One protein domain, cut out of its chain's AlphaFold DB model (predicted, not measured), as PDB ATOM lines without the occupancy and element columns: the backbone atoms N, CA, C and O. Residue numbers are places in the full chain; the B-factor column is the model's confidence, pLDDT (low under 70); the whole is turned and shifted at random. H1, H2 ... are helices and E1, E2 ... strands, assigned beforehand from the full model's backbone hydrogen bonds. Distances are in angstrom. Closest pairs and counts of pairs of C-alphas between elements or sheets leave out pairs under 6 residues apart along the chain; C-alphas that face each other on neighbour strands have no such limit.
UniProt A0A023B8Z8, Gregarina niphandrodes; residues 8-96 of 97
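Overview. This is residues 8 to 96 of the 97 residues of a protein of Gregarina niphandrodes (UniProt A0A023B8Z8). A mixed four-stranded sheet, twisted, has one helix, H1, over one face toward the E2 edge and the other face bare, while a second helix, H2, lies well away from this two-layered body at the far end of residues 77 to 84. H2 and the link before it draw the whole out lengthwise. The printed part has 89 residues, with two named helices and four named strands in the order E1, E2, H1, E3, E4, H2. The sheet's order is E2, E3, E1, E4, with E3 and E1 parallel and the other neighbour pairs antiparallel; the class is mixed, helices and strands. The whole is loose, with a radius of gyration of the C-alphas of 16.4 A, and elongated, spanning 52 by 29 by 20 A.

Along the chain. E1, residues 8 to 13, begins at C-alpha 8, at (-20.309, 23.700, -33.224), and is 16.8 A long from first to last C-alpha. E2, residues 20 to 26, is 17.8 A long. H1, residues 38 to 51, is 19.8 A long and begins at C-alpha 38, at (-20.615, 34.898, -43.945). E3, residues 60 to 66, is 19.4 A long, and E4, residues 72 to 76, is 13.3 A long. H2, residues 85 to 96, is 16.7 A long and ends at C-alpha 96, at (-2.435, 19.448, -19.740).

Arrangement. In the sheet, E1 and E4 are antiparallel at 159 degrees, with N 9 and O 74 2.8 A apart, within hydrogen-bond range. E3 and E1 are parallel at 17 degrees, with N 10 and O 62 at 2.8 A. E2 and E3 are antiparallel at 173 degrees, with N 22 and O 63 at 2.8 A. The edge strands are E2 and E4. H1 is on the sheet at a height of 11.0 A, over E2 and E3; on the local plane it stands at 7 degrees to E2, along the strands. The closest C-alphas of E2 and H1, those of Val 21 and Ile 38, are 7.0 A apart. H2 is not on the sheet and is apart from H1. In H1 and H2 every O i to N i+4 pair is within hydrogen-bond range.

Size, cuts and confidence. The two C-alphas farthest apart, those of Asp 16 and Arg 86, are 51.9 A apart. The printed part has no cut. The link from E2 to H1, 11 residues, is long, and that from E3 to E4, 5 residues, is tight. The mean pLDDT of the printed part is 80.6; residues 23 to 33, 82 to 88, 91 and 96 are under 70.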
ATOM      1  N   GLU A   8     -20.814  24.714 -32.299       92.50
ATOM      2  CA  GLU A   8     -20.309  23.700 -33.224       92.50
ATOM      3  C   GLU A   8     -20.404  24.237 -34.650       92.50
ATOM      4  O   GLU A   8     -21.468  24.617 -35.136       92.50
ATOM      5  N   ILE A   9     -19.268  24.271 -35.340       92.25
ATOM      6  CA  ILE A   9     -19.170  24.628 -36.749       92.25
ATOM      7  C   ILE A   9     -18.783  23.372 -37.513       92.25
ATOM      8  O   ILE A   9     -17.629  22.941 -37.495       92.25
ATOM      9  N   SER A  10     -19.748  22.805 -38.224       92.69
ATOM     10  CA  SER A  10     -19.524  21.695 -39.143       92.69
ATOM     11  C   SER A  10     -19.261  22.232 -40.549       92.69
ATOM     12  O   SER A  10     -19.998  23.066 -41.070       92.69
ATOM     13  N   MET A  11     -18.187  21.772 -41.181       92.44
ATOM     14  CA  MET A  11     -17.794  22.174 -42.527       92.44
ATOM     15  C   MET A  11     -17.827  20.986 -43.482       92.44
ATOM     16  O   MET A  11     -17.403  19.879 -43.142       92.44
ATOM     17  N   SER A  12     -18.314  21.213 -44.703       92.00
ATOM     18  CA  SER A  12     -18.305  20.206 -45.768       92.00
ATOM     19  C   SER A  12     -18.031  20.810 -47.150       92.00
ATOM     20  O   SER A  12     -18.423  21.953 -47.402       92.00
ATOM     21  N   PRO A  13     -17.377  20.071 -48.065       91.94
ATOM     22  CA  PRO A  13     -17.116  20.562 -49.413       91.94
ATOM     23  C   PRO A  13     -18.419  20.881 -50.156       91.94
ATOM     24  O   PRO A  13     -19.364  20.089 -50.128       91.94
ATOM     25  N   SER A  14     -18.461  22.015 -50.860       88.00
ATOM     26  CA  SER A  14     -19.556  22.336 -51.780       88.00
ATOM     27  C   SER A  14     -19.201  21.992 -53.224       88.00
ATOM     28  O   SER A  14     -18.130  22.353 -53.714       88.00
ATOM     29  N   ALA A  15     -20.127  21.332 -53.924       83.44
ATOM     30  CA  ALA A  15     -19.979  20.969 -55.334       83.44
ATOM     31  C   ALA A  15     -20.259  22.140 -56.295       83.44
ATOM     32  O   ALA A  15     -19.825  22.111 -57.443       83.44
ATOM     33  N   ASP A  16     -20.981  23.166 -55.840       82.94
ATOM     34  CA  ASP A  16     -21.438  24.294 -56.665       82.94
ATOM     35  C   ASP A  16     -20.474  25.494 -56.673       82.94
ATOM     36  O   ASP A  16     -20.777  26.533 -57.260       82.94
ATOM     37  N   GLY A  17     -19.314  25.364 -56.021       75.06
ATOM     38  CA  GLY A  17     -18.309  26.421 -55.950       75.06
ATOM     39  C   GLY A  17     -18.674  27.587 -55.026       75.06
ATOM     40  O   GLY A  17     -17.939  28.572 -54.994       75.06
ATOM     41  N   LYS A  18     -19.788  27.513 -54.289       78.06
ATOM     42  CA  LYS A  18     -20.276  28.603 -53.436       78.06
ATOM     43  C   LYS A  18     -20.080  28.304 -51.960       78.06
ATOM     44  O   LYS A  18     -20.044  27.150 -51.534       78.06
ATOM     45  N   VAL A  19     -19.963  29.379 -51.183       80.38
ATOM     46  CA  VAL A  19     -20.079  29.299 -49.731       80.38
ATOM     47  C   VAL A  19     -21.548  29.435 -49.357       80.38
ATOM     48  O   VAL A  19     -22.204  30.384 -49.781       80.38
ATOM     49  N   SER A  20     -22.060  28.502 -48.565       79.88
ATOM     50  CA  SER A  20     -23.395  28.583 -47.977       79.88
ATOM     51  C   SER A  20     -23.309  28.269 -46.495       79.88
ATOM     52  O   SER A  20     -22.791  27.209 -46.134       79.88
ATOM     53  N   VAL A  21     -23.854  29.138 -45.651       81.12
ATOM     54  CA  VAL A  21     -24.082  28.821 -44.245       81.12
ATOM     55  C   VAL A  21     -25.517  28.326 -44.122       81.12
ATOM     56  O   VAL A  21     -26.449  29.072 -44.407       81.12
ATOM     57  N   ARG A  22     -25.693  27.067 -43.733       71.94
ATOM     58  CA  ARG A  22     -26.984  26.488 -43.356       71.94
ATOM     59  C   ARG A  22     -27.005  26.247 -41.858       71.94
ATOM     60  O   ARG A  22     -25.975  26.099 -41.210       71.94
ATOM     61  N   GLY A  23     -28.198  26.110 -41.304       61.62
ATOM     62  CA  GLY A  23     -28.319  25.338 -40.074       61.62
ATOM     63  C   GLY A  23     -27.926  26.069 -38.806       61.62
ATOM     64  O   GLY A  23     -27.504  25.379 -37.895       61.62
ATOM     65  N   VAL A  24     -28.120  27.392 -38.705       62.41
ATOM     66  CA  VAL A  24     -28.086  28.060 -37.393       62.41
ATOM     67  C   VAL A  24     -29.248  27.529 -36.553       62.41
ATOM     68  O   VAL A  24     -30.373  28.027 -36.642       62.41
ATOM     69  N   LYS A  25     -28.999  26.456 -35.802       66.75
ATOM     70  CA  LYS A  25     -29.969  25.853 -34.888       66.75
ATOM     71  C   LYS A  25     -29.636  26.331 -33.496       66.75
ATOM     72  O   LYS A  25     -28.651  25.922 -32.894       66.75
ATOM     73  N   ASP A  26     -30.476  27.228 -33.015       64.75
ATOM     74  CA  ASP A  26     -30.418  27.703 -31.647       64.75
ATOM     75  C   ASP A  26     -31.472  26.944 -30.844       64.75
ATOM     76  O   ASP A  26     -32.657  27.287 -30.869       64.75
ATOM     77  N   HIS A  27     -31.037  25.889 -30.153       61.53
ATOM     78  CA  HIS A  27     -31.911  25.067 -29.311       61.53
ATOM     79  C   HIS A  27     -32.560  25.865 -28.171       61.53
ATOM     80  O   HIS A  27     -33.609  25.478 -27.671       61.53
ATOM     81  N   VAL A  28     -31.996  27.026 -27.831       60.19
ATOM     82  CA  VAL A  28     -32.527  27.939 -26.813       60.19
ATOM     83  C   VAL A  28     -33.767  28.691 -27.297       60.19
ATOM     84  O   VAL A  28     -34.612  29.066 -26.489       60.19
ATOM     85  N   THR A  29     -33.872  28.980 -28.599       61.62
ATOM     86  CA  THR A  29     -34.958  29.816 -29.145       61.62
ATOM     87  C   THR A  29     -35.900  29.070 -30.087       61.62
ATOM     88  O   THR A  29     -36.813  29.702 -30.620       61.62
ATOM     89  N   GLU A  30     -35.683  27.765 -30.308       58.88
ATOM     90  CA  GLU A  30     -36.425  26.908 -31.257       58.88
ATOM     91  C   GLU A  30     -36.592  27.550 -32.647       58.88
ATOM     92  O   GLU A  30     -37.548  27.290 -33.385       58.88
ATOM     93  N   ARG A  31     -35.670  28.443 -33.024       59.22
ATOM     94  CA  ARG A  31     -35.791  29.185 -34.275       59.22
ATOM     95  C   ARG A  31     -35.552  28.244 -35.455       59.22
ATOM     96  O   ARG A  31     -34.644  27.412 -35.403       59.22
ATOM     97  N   PRO A  32     -36.331  28.393 -36.542       59.84
ATOM     98  CA  PRO A  32     -36.110  27.616 -37.747       59.84
ATOM     99  C   PRO A  32     -34.704  27.883 -38.278       59.84
ATOM    100  O   PRO A  32     -34.201  29.006 -38.196       59.84
ATOM    101  N   THR A  33     -34.105  26.837 -38.840       67.88
ATOM    102  CA  THR A  33     -32.845  26.908 -39.573       67.88
ATOM    103  C   THR A  33     -32.867  28.069 -40.566       67.88
ATOM    104  O   THR A  33     -33.790  28.179 -41.373       67.88
ATOM    105  N   ARG A  34     -31.855  28.938 -40.486       72.69
ATOM    106  CA  ARG A  34     -31.668  30.068 -41.401       72.69
ATOM    107  C   ARG A  34     -30.468  29.811 -42.296       72.69
ATOM    108  O   ARG A  34     -29.448  29.315 -41.815       72.69
ATOM    109  N   ASP A  35     -30.618  30.188 -43.558       78.62
ATOM    110  CA  ASP A  35     -29.508  30.297 -44.496       78.62
ATOM    111  C   ASP A  35     -28.969  31.728 -44.404       78.62
ATOM    112  O   ASP A  35     -29.751  32.676 -44.475       78.62
ATOM    113  N   LEU A  36     -27.662  31.869 -44.188       80.75
ATOM    114  CA  LEU A  36     -26.974  33.155 -44.050       80.75
ATOM    115  C   LEU A  36     -25.761  33.197 -44.986       80.75
ATOM    116  O   LEU A  36     -25.190  32.157 -45.339       80.75
ATOM    117  N   ASP A  37     -25.330  34.398 -45.362       84.94
ATOM    118  CA  ASP A  37     -23.962  34.587 -45.848       84.94
ATOM    119  C   ASP A  37     -22.957  34.701 -44.677       84.94
ATOM    120  O   ASP A  37     -23.323  34.632 -43.499       84.94
ATOM    121  N   ILE A  38     -21.657  34.811 -44.982       83.62
ATOM    122  CA  ILE A  38     -20.615  34.898 -43.945       83.62
ATOM    123  C   ILE A  38     -20.750  36.185 -43.117       83.62
ATOM    124  O   ILE A  38     -20.586  36.137 -41.897       83.62
ATOM    125  N   ASP A  39     -21.032  37.324 -43.745       87.62
ATOM    126  CA  ASP A  39     -21.088  38.614 -43.052       87.62
ATOM    127  C   ASP A  39     -22.313  38.682 -42.128       87.62
ATOM    128  O   ASP A  39     -22.231  39.141 -40.983       87.62
ATOM    129  N   GLU A  40     -23.440  38.140 -42.587       87.06
ATOM    130  CA  GLU A  40     -24.654  37.942 -41.807       87.06
ATOM    131  C   GLU A  40     -24.433  36.976 -40.642       87.06
ATOM    132  O   GLU A  40     -24.876  37.264 -39.527       87.06
ATOM    133  N   LEU A  41     -23.710  35.869 -40.854       86.06
ATOM    134  CA  LEU A  41     -23.341  34.936 -39.788       86.06
ATOM    135  C   LEU A  41     -22.497  35.634 -38.714       86.06
ATOM    136  O   LEU A  41     -22.783  35.499 -37.524       86.06
ATOM    137  N   LEU A  42     -21.485  36.409 -39.110       87.81
ATOM    138  CA  LEU A  42     -20.631  37.150 -38.177       87.81
ATOM    139  C   LEU A  42     -21.442  38.153 -37.348       87.81
ATOM    140  O   LEU A  42     -21.280  38.228 -36.125       87.81
ATOM    141  N   LYS A  43     -22.343  38.898 -37.998       89.31
ATOM    142  CA  LYS A  43     -23.241  39.837 -37.320       89.31
ATOM    143  C   LYS A  43     -24.187  39.112 -36.361       89.31
ATOM    144  O   LYS A  43     -24.303  39.524 -35.207       89.31
ATOM    145  N   PHE A  44     -24.797  38.016 -36.805       87.75
ATOM    146  CA  PHE A  44     -25.679  37.187 -35.988       87.75
ATOM    147  C   PHE A  44     -24.962  36.650 -34.745       87.75
ATOM    148  O   PHE A  44     -25.474  36.793 -33.636       87.75
ATOM    149  N   MET A  45     -23.764  36.076 -34.902       88.00
ATOM    150  CA  MET A  45     -22.988  35.545 -33.779       88.00
ATOM    151  C   MET A  45     -22.646  36.642 -32.772       88.00
ATOM    152  O   MET A  45     -22.755  36.425 -31.565       88.00
ATOM    153  N   LYS A  46     -22.283  37.837 -33.250       89.31
ATOM    154  CA  LYS A  46     -22.019  38.987 -32.382       89.31
ATOM    155  C   LYS A  46     -23.248  39.380 -31.568       89.31
ATOM    156  O   LYS A  46     -23.182  39.403 -30.342       89.31
ATOM    157  N   GLU A  47     -24.372  39.622 -32.236       89.56
ATOM    158  CA  GLU A  47     -25.633  39.983 -31.577       89.56
ATOM    159  C   GLU A  47     -26.088  38.899 -30.590       89.56
ATOM    160  O   GLU A  47     -26.535  39.205 -29.482       89.56
ATOM    161  N   ARG A  48     -25.910  37.621 -30.947       86.56
ATOM    162  CA  ARG A  48     -26.230  36.488 -30.077       86.56
ATOM    163  C   ARG A  48     -25.387  36.492 -28.804       86.56
ATOM    164  O   ARG A  48     -25.962  36.444 -27.717       86.56
ATOM    165  N   MET A  49     -24.062  36.596 -28.899       89.00
ATOM    166  CA  MET A  49     -23.196  36.606 -27.707       89.00
ATOM    167  C   MET A  49     -23.398  37.858 -26.848       89.00
ATOM    168  O   MET A  49     -23.287  37.793 -25.619       89.00
ATOM    169  N   ASP A  50     -23.728  38.992 -27.464       90.19
ATOM    170  CA  ASP A  50     -24.058  40.221 -26.742       90.19
ATOM    171  C   ASP A  50     -25.400  40.092 -25.995       90.19
ATOM    172  O   ASP A  50     -25.533  40.619 -24.891       90.19
ATOM    173  N   SER A  51     -26.356  39.315 -26.524       89.19
ATOM    174  CA  SER A  51     -27.661  39.074 -25.885       89.19
ATOM    175  C   SER A  51     -27.617  38.148 -24.660       89.19
ATOM    176  O   SER A  51     -28.533  38.170 -23.837       89.19
ATOM    177  N   ILE A  52     -26.568  37.333 -24.516       88.50
ATOM    178  CA  ILE A  52     -26.463  36.337 -23.443       88.50
ATOM    179  C   ILE A  52     -25.898  36.973 -22.167       88.50
ATOM    180  O   ILE A  52     -24.776  37.500 -22.142       88.50
ATOM    181  N   GLN A  53     -26.664  36.858 -21.080       87.56
ATOM    182  CA  GLN A  53     -26.205  37.150 -19.724       87.56
ATOM    183  C   GLN A  53     -25.558  35.896 -19.121       87.56
ATOM    184  O   GLN A  53     -26.233  34.903 -18.869       87.56
ATOM    185  N   GLY A  54     -24.244  35.937 -18.883       86.06
ATOM    186  CA  GLY A  54     -23.493  34.802 -18.334       86.06
ATOM    187  C   GLY A  54     -23.033  33.807 -19.401       86.06
ATOM    188  O   GLY A  54     -22.527  34.223 -20.441       86.06
ATOM    189  N   VAL A  55     -23.163  32.510 -19.113       87.12
ATOM    190  CA  VAL A  55     -22.803  31.404 -20.013       87.12
ATOM    191  C   VAL A  55     -24.009  30.484 -20.166       87.12
ATOM    192  O   VAL A  55     -24.652  30.140 -19.177       87.12
ATOM    193  N   VAL A  56     -24.303  30.089 -21.400       86.75
ATOM    194  CA  VAL A  56     -25.363  29.144 -21.753       86.75
ATOM    195  C   VAL A  56     -24.725  27.802 -22.085       86.75
ATOM    196  O   VAL A  56     -23.691  27.765 -22.744       86.75
ATOM    197  N   ALA A  57     -25.320  26.713 -21.599       85.31
ATOM    198  CA  ALA A  57     -24.829  25.357 -21.846       85.31
ATOM    199  C   ALA A  57     -25.289  24.790 -23.198       85.31
ATOM    200  O   ALA A  57     -24.597  23.946 -23.758       85.31
ATOM    201  N   ASP A  58     -26.431  25.253 -23.711       85.69
ATOM    202  CA  ASP A  58     -26.988  24.788 -24.979       85.69
ATOM    203  C   ASP A  58     -26.142  25.242 -26.160       85.69
ATOM    204  O   ASP A  58     -25.771  26.410 -26.273       85.69
ATOM    205  N   GLU A  59     -25.890  24.321 -27.074       85.69
ATOM    206  CA  GLU A  59     -25.048  24.554 -28.234       85.69
ATOM    207  C   GLU A  59     -25.779  25.305 -29.354       85.69
ATOM    208  O   GLU A  59     -26.982  25.141 -29.584       85.69
ATOM    209  N   LEU A  60     -25.017  26.138 -30.058       87.81
ATOM    210  CA  LEU A  60     -25.374  26.713 -31.340       87.81
ATOM    211  C   LEU A  60     -24.696  25.911 -32.454       87.81
ATOM    212  O   LEU A  60     -23.478  25.989 -32.615       87.81
ATOM    213  N   HIS A  61     -25.484  25.203 -33.259       89.06
ATOM    214  CA  HIS A  61     -24.954  24.494 -34.424       89.06
ATOM    215  C   HIS A  61     -24.893  25.420 -35.638       89.06
ATOM    216  O   HIS A  61     -25.820  26.202 -35.860       89.06
ATOM    217  N   VAL A  62     -23.826  25.323 -36.431       90.56
ATOM    218  CA  VAL A  62     -23.625  26.047 -37.693       90.56
ATOM    219  C   VAL A  62     -23.073  25.077 -38.735       90.56
ATOM    220  O   VAL A  62     -22.067  24.409 -38.509       90.56
ATOM    221  N   GLU A  63     -23.694  25.014 -39.911       90.44
ATOM    222  CA  GLU A  63     -23.207  24.216 -41.038       90.44
ATOM    223  C   GLU A  63     -22.668  25.137 -42.132       90.44
ATOM    224  O   GLU A  63     -23.388  25.968 -42.679       90.44
ATOM    225  N   ILE A  64     -21.408  24.976 -42.512       90.06
ATOM    226  CA  ILE A  64     -20.787  25.735 -43.595       90.06
ATOM    227  C   ILE A  64     -20.454  24.775 -44.729       90.06
ATOM    228  O   ILE A  64     -19.729  23.793 -44.562       90.06
ATOM    229  N   ARG A  65     -20.951  25.074 -45.925       89.38
ATOM    230  CA  ARG A  65     -20.483  24.436 -47.156       89.38
ATOM    231  C   ARG A  65     -19.634  25.419 -47.923       89.38
ATOM    232  O   ARG A  65     -20.049  26.562 -48.069       89.38
ATOM    233  N   ALA A  66     -18.464  25.003 -48.385       87.88
ATOM    234  CA  ALA A  66     -17.557  25.876 -49.124       87.88
ATOM    235  C   ALA A  66     -16.766  25.088 -50.178       87.88
ATOM    236  O   ALA A  66     -16.501  23.899 -49.985       87.88
ATOM    237  N   PRO A  67     -16.358  25.712 -51.296       88.19
ATOM    238  CA  PRO A  67     -15.370  25.104 -52.177       88.19
ATOM    239  C   PRO A  67     -14.035  24.950 -51.441       88.19
ATOM    240  O   PRO A  67     -13.654  25.805 -50.644       88.19
ATOM    241  N   ASN A  68     -13.295  23.886 -51.751       85.88
ATOM    242  CA  ASN A  68     -11.934  23.649 -51.252       85.88
ATOM    243  C   ASN A  68     -11.789  23.507 -49.724       85.88
ATOM    244  O   ASN A  68     -10.677  23.626 -49.212       85.88
ATOM    245  N   CYS A  69     -12.868  23.240 -48.985       85.25
ATOM    246  CA  CYS A  69     -12.755  22.790 -47.600       85.25
ATOM    247  C   CYS A  69     -12.730  21.259 -47.523       85.25
ATOM    248  O   CYS A  69     -13.023  20.558 -48.492       85.25
ATOM    249  N   VAL A  70     -12.358  20.741 -46.357       90.19
ATOM    250  CA  VAL A  70     -12.467  19.320 -46.018       90.19
ATOM    251  C   VAL A  70     -13.649  19.120 -45.079       90.19
ATOM    252  O   VAL A  70     -14.113  20.068 -44.446       90.19
ATOM    253  N   HIS A  71     -14.127  17.883 -44.965       93.00
ATOM    254  CA  HIS A  71     -15.041  17.539 -43.883       93.00
ATOM    255  C   HIS A  71     -14.332  17.746 -42.544       93.00
ATOM    256  O   HIS A  71     -13.330  17.086 -42.266       93.00
ATOM    257  N   MET A  72     -14.834  18.672 -41.735       94.19
ATOM    258  CA  MET A  72     -14.297  18.953 -40.406       94.19
ATOM    259  C   MET A  72     -15.382  19.514 -39.494       94.19
ATOM    260  O   MET A  72     -16.354  20.093 -39.970       94.19
ATOM    261  N   ALA A  73     -15.191  19.362 -38.191       92.88
ATOM    262  CA  ALA A  73     -15.992  20.024 -37.175       92.88
ATOM    263  C   ALA A  73     -15.055  20.798 -36.246       92.88
ATOM    264  O   ALA A  73     -13.990  20.296 -35.876       92.88
ATOM    265  N   VAL A  74     -15.436  22.023 -35.903       92.88
ATOM    266  CA  VAL A  74     -14.733  22.871 -34.939       92.88
ATOM    267  C   VAL A  74     -15.722  23.251 -33.862       92.88
ATOM    268  O   VAL A  74     -16.803  23.739 -34.173       92.88
ATOM    269  N   VAL A  75     -15.339  23.055 -32.607       92.94
ATOM    270  CA  VAL A  75     -16.162  23.447 -31.466       92.94
ATOM    271  C   VAL A  75     -15.464  24.584 -30.735       92.94
ATOM    272  O   VAL A  75     -14.324  24.432 -30.297       92.94
ATOM    273  N   ASP A  76     -16.150  25.717 -30.615       91.38
ATOM    274  CA  ASP A  76     -15.736  26.827 -29.763       91.38
ATOM    275  C   ASP A  76     -16.529  26.786 -28.455       91.38
ATOM    276  O   ASP A  76     -17.759  26.725 -28.453       91.38
ATOM    277  N   LEU A  77     -15.820  26.795 -27.328       90.94
ATOM    278  CA  LEU A  77     -16.407  26.635 -26.002       90.94
ATOM    279  C   LEU A  77     -16.211  27.901 -25.167       90.94
ATOM    280  O   LEU A  77     -15.167  28.554 -25.258       90.94
ATOM    281  N   PRO A  78     -17.168  28.234 -24.282       88.94
ATOM    282  CA  PRO A  78     -16.987  29.313 -23.328       88.94
ATOM    283  C   PRO A  78     -15.713  29.134 -22.500       88.94
ATOM    284  O   PRO A  78     -15.437  28.061 -21.959       88.94
ATOM    285  N   GLY A  79     -14.938  30.211 -22.381       83.81
ATOM    286  CA  GLY A  79     -13.698  30.196 -21.615       83.81
ATOM    287  C   GLY A  79     -13.947  29.895 -20.136       83.81
ATOM    288  O   GLY A  79     -14.872  30.432 -19.522       83.81
ATOM    289  N   VAL A  80     -13.089  29.071 -19.535       78.50
ATOM    290  CA  VAL A  80     -13.198  28.737 -18.112       78.50
ATOM    291  C   VAL A  80     -12.893  29.973 -17.263       78.50
ATOM    292  O   VAL A  80     -11.763  30.467 -17.244       78.50
ATOM    293  N   GLN A  81     -13.886  30.457 -16.514       71.19
ATOM    294  CA  GLN A  81     -13.665  31.483 -15.499       71.19
ATOM    295  C   GLN A  81     -13.168  30.842 -14.207       71.19
ATOM    296  O   GLN A  81     -13.883  30.127 -13.508       71.19
ATOM    297  N   LEU A  82     -11.914  31.120 -13.879       66.00
ATOM    298  CA  LEU A  82     -11.259  30.595 -12.691       66.00
ATOM    299  C   LEU A  82     -11.379  31.622 -11.566       66.00
ATOM    300  O   LEU A  82     -10.443  32.369 -11.294       66.00
ATOM    301  N   SER A  83     -12.553  31.679 -10.937       65.31
ATOM    302  CA  SER A  83     -12.812  32.541  -9.773       65.31
ATOM    303  C   SER A  83     -12.254  31.969  -8.462       65.31
ATOM    304  O   SER A  83     -12.131  32.692  -7.478       65.31
ATOM    305  N   ASN A  84     -11.877  30.684  -8.452       61.06
ATOM    306  CA  ASN A  84     -11.310  29.974  -7.307       61.06
ATOM    307  C   ASN A  84      -9.963  29.328  -7.692       61.06
ATOM    308  O   ASN A  84      -9.885  28.565  -8.659       61.06
ATOM    309  N   GLU A  85      -8.912  29.615  -6.913       68.44
ATOM    310  CA  GLU A  85      -7.554  29.059  -7.053       68.44
ATOM    311  C   GLU A  85      -7.548  27.521  -7.140       68.44
ATOM    312  O   GLU A  85      -6.814  26.941  -7.941       68.44
ATOM    313  N   ARG A  86      -8.435  26.840  -6.405       67.31
ATOM    314  CA  ARG A  86      -8.528  25.372  -6.414       67.31
ATOM    315  C   ARG A  86      -9.100  24.826  -7.725       67.31
ATOM    316  O   ARG A  86      -8.613  23.826  -8.247       67.31
ATOM    317  N   THR A  87     -10.099  25.499  -8.293       66.44
ATOM    318  CA  THR A  87     -10.655  25.149  -9.611       66.44
ATOM    319  C   THR A  87      -9.610  25.370 -10.706       66.44
ATOM    320  O   THR A  87      -9.493  24.562 -11.622       66.44
ATOM    321  N   LYS A  88      -8.774  26.407 -10.566       68.19
ATOM    322  CA  LYS A  88      -7.666  26.711 -11.484       68.19
ATOM    323  C   LYS A  88      -6.619  25.608 -11.532       68.19
ATOM    324  O   LYS A  88      -6.134  25.294 -12.615       68.19
ATOM    325  N   GLU A  89      -6.283  25.011 -10.392       72.12
ATOM    326  CA  GLU A  89      -5.381  23.858 -10.352       72.12
ATOM    327  C   GLU A  89      -5.991  22.603 -10.981       72.12
ATOM    328  O   GLU A  89      -5.310  21.930 -11.752       72.12
ATOM    329  N   ILE A  90      -7.262  22.299 -10.698       73.88
ATOM    330  CA  ILE A  90      -7.932  21.106 -11.240       73.88
ATOM    331  C   ILE A  90      -8.052  21.202 -12.765       73.88
ATOM    332  O   ILE A  90      -7.633  20.286 -13.469       73.88
ATOM    333  N   THR A  91      -8.539  22.329 -13.295       67.00
ATOM    334  CA  THR A  91      -8.661  22.529 -14.748       67.00
ATOM    335  C   THR A  91      -7.303  22.459 -15.444       67.00
ATOM    336  O   THR A  91      -7.190  21.844 -16.501       67.00
ATOM    337  N   LYS A  92      -6.246  23.032 -14.851       72.81
ATOM    338  CA  LYS A  92      -4.891  22.945 -15.419       72.81
ATOM    339  C   LYS A  92      -4.375  21.514 -15.527       72.81
ATOM    340  O   LYS A  92      -3.599  21.263 -16.438       72.81
ATOM    341  N   ARG A  93      -4.754  20.621 -14.607       73.31
ATOM    342  CA  ARG A  93      -4.368  19.203 -14.669       73.31
ATOM    343  C   ARG A  93      -5.126  18.469 -15.772       73.31
ATOM    344  O   ARG A  93      -4.501  17.762 -16.536       73.31
ATOM    345  N   ILE A  94      -6.429  18.712 -15.909       76.25
ATOM    346  CA  ILE A  94      -7.265  18.051 -16.927       76.25
ATOM    347  C   ILE A  94      -6.875  18.462 -18.356       76.25
ATOM    348  O   ILE A  94      -6.922  17.640 -19.255       76.25
ATOM    349  N   VAL A  95      -6.515  19.731 -18.579       70.31
ATOM    350  CA  VAL A  95      -6.227  20.264 -19.929       70.31
ATOM    351  C   VAL A  95      -4.769  20.032 -20.365       70.31
ATOM    352  O   VAL A  95      -4.438  20.255 -21.526       70.31
ATOM    353  N   ARG A  96      -3.868  19.656 -19.446       56.19
ATOM    354  CA  ARG A  96      -2.435  19.448 -19.740       56.19
ATOM    355  C   ARG A  96      -1.991  17.982 -19.761       56.19
ATOM    356  O   ARG A  96      -0.815  17.766 -20.049       56.19
TER     357      ARG A  96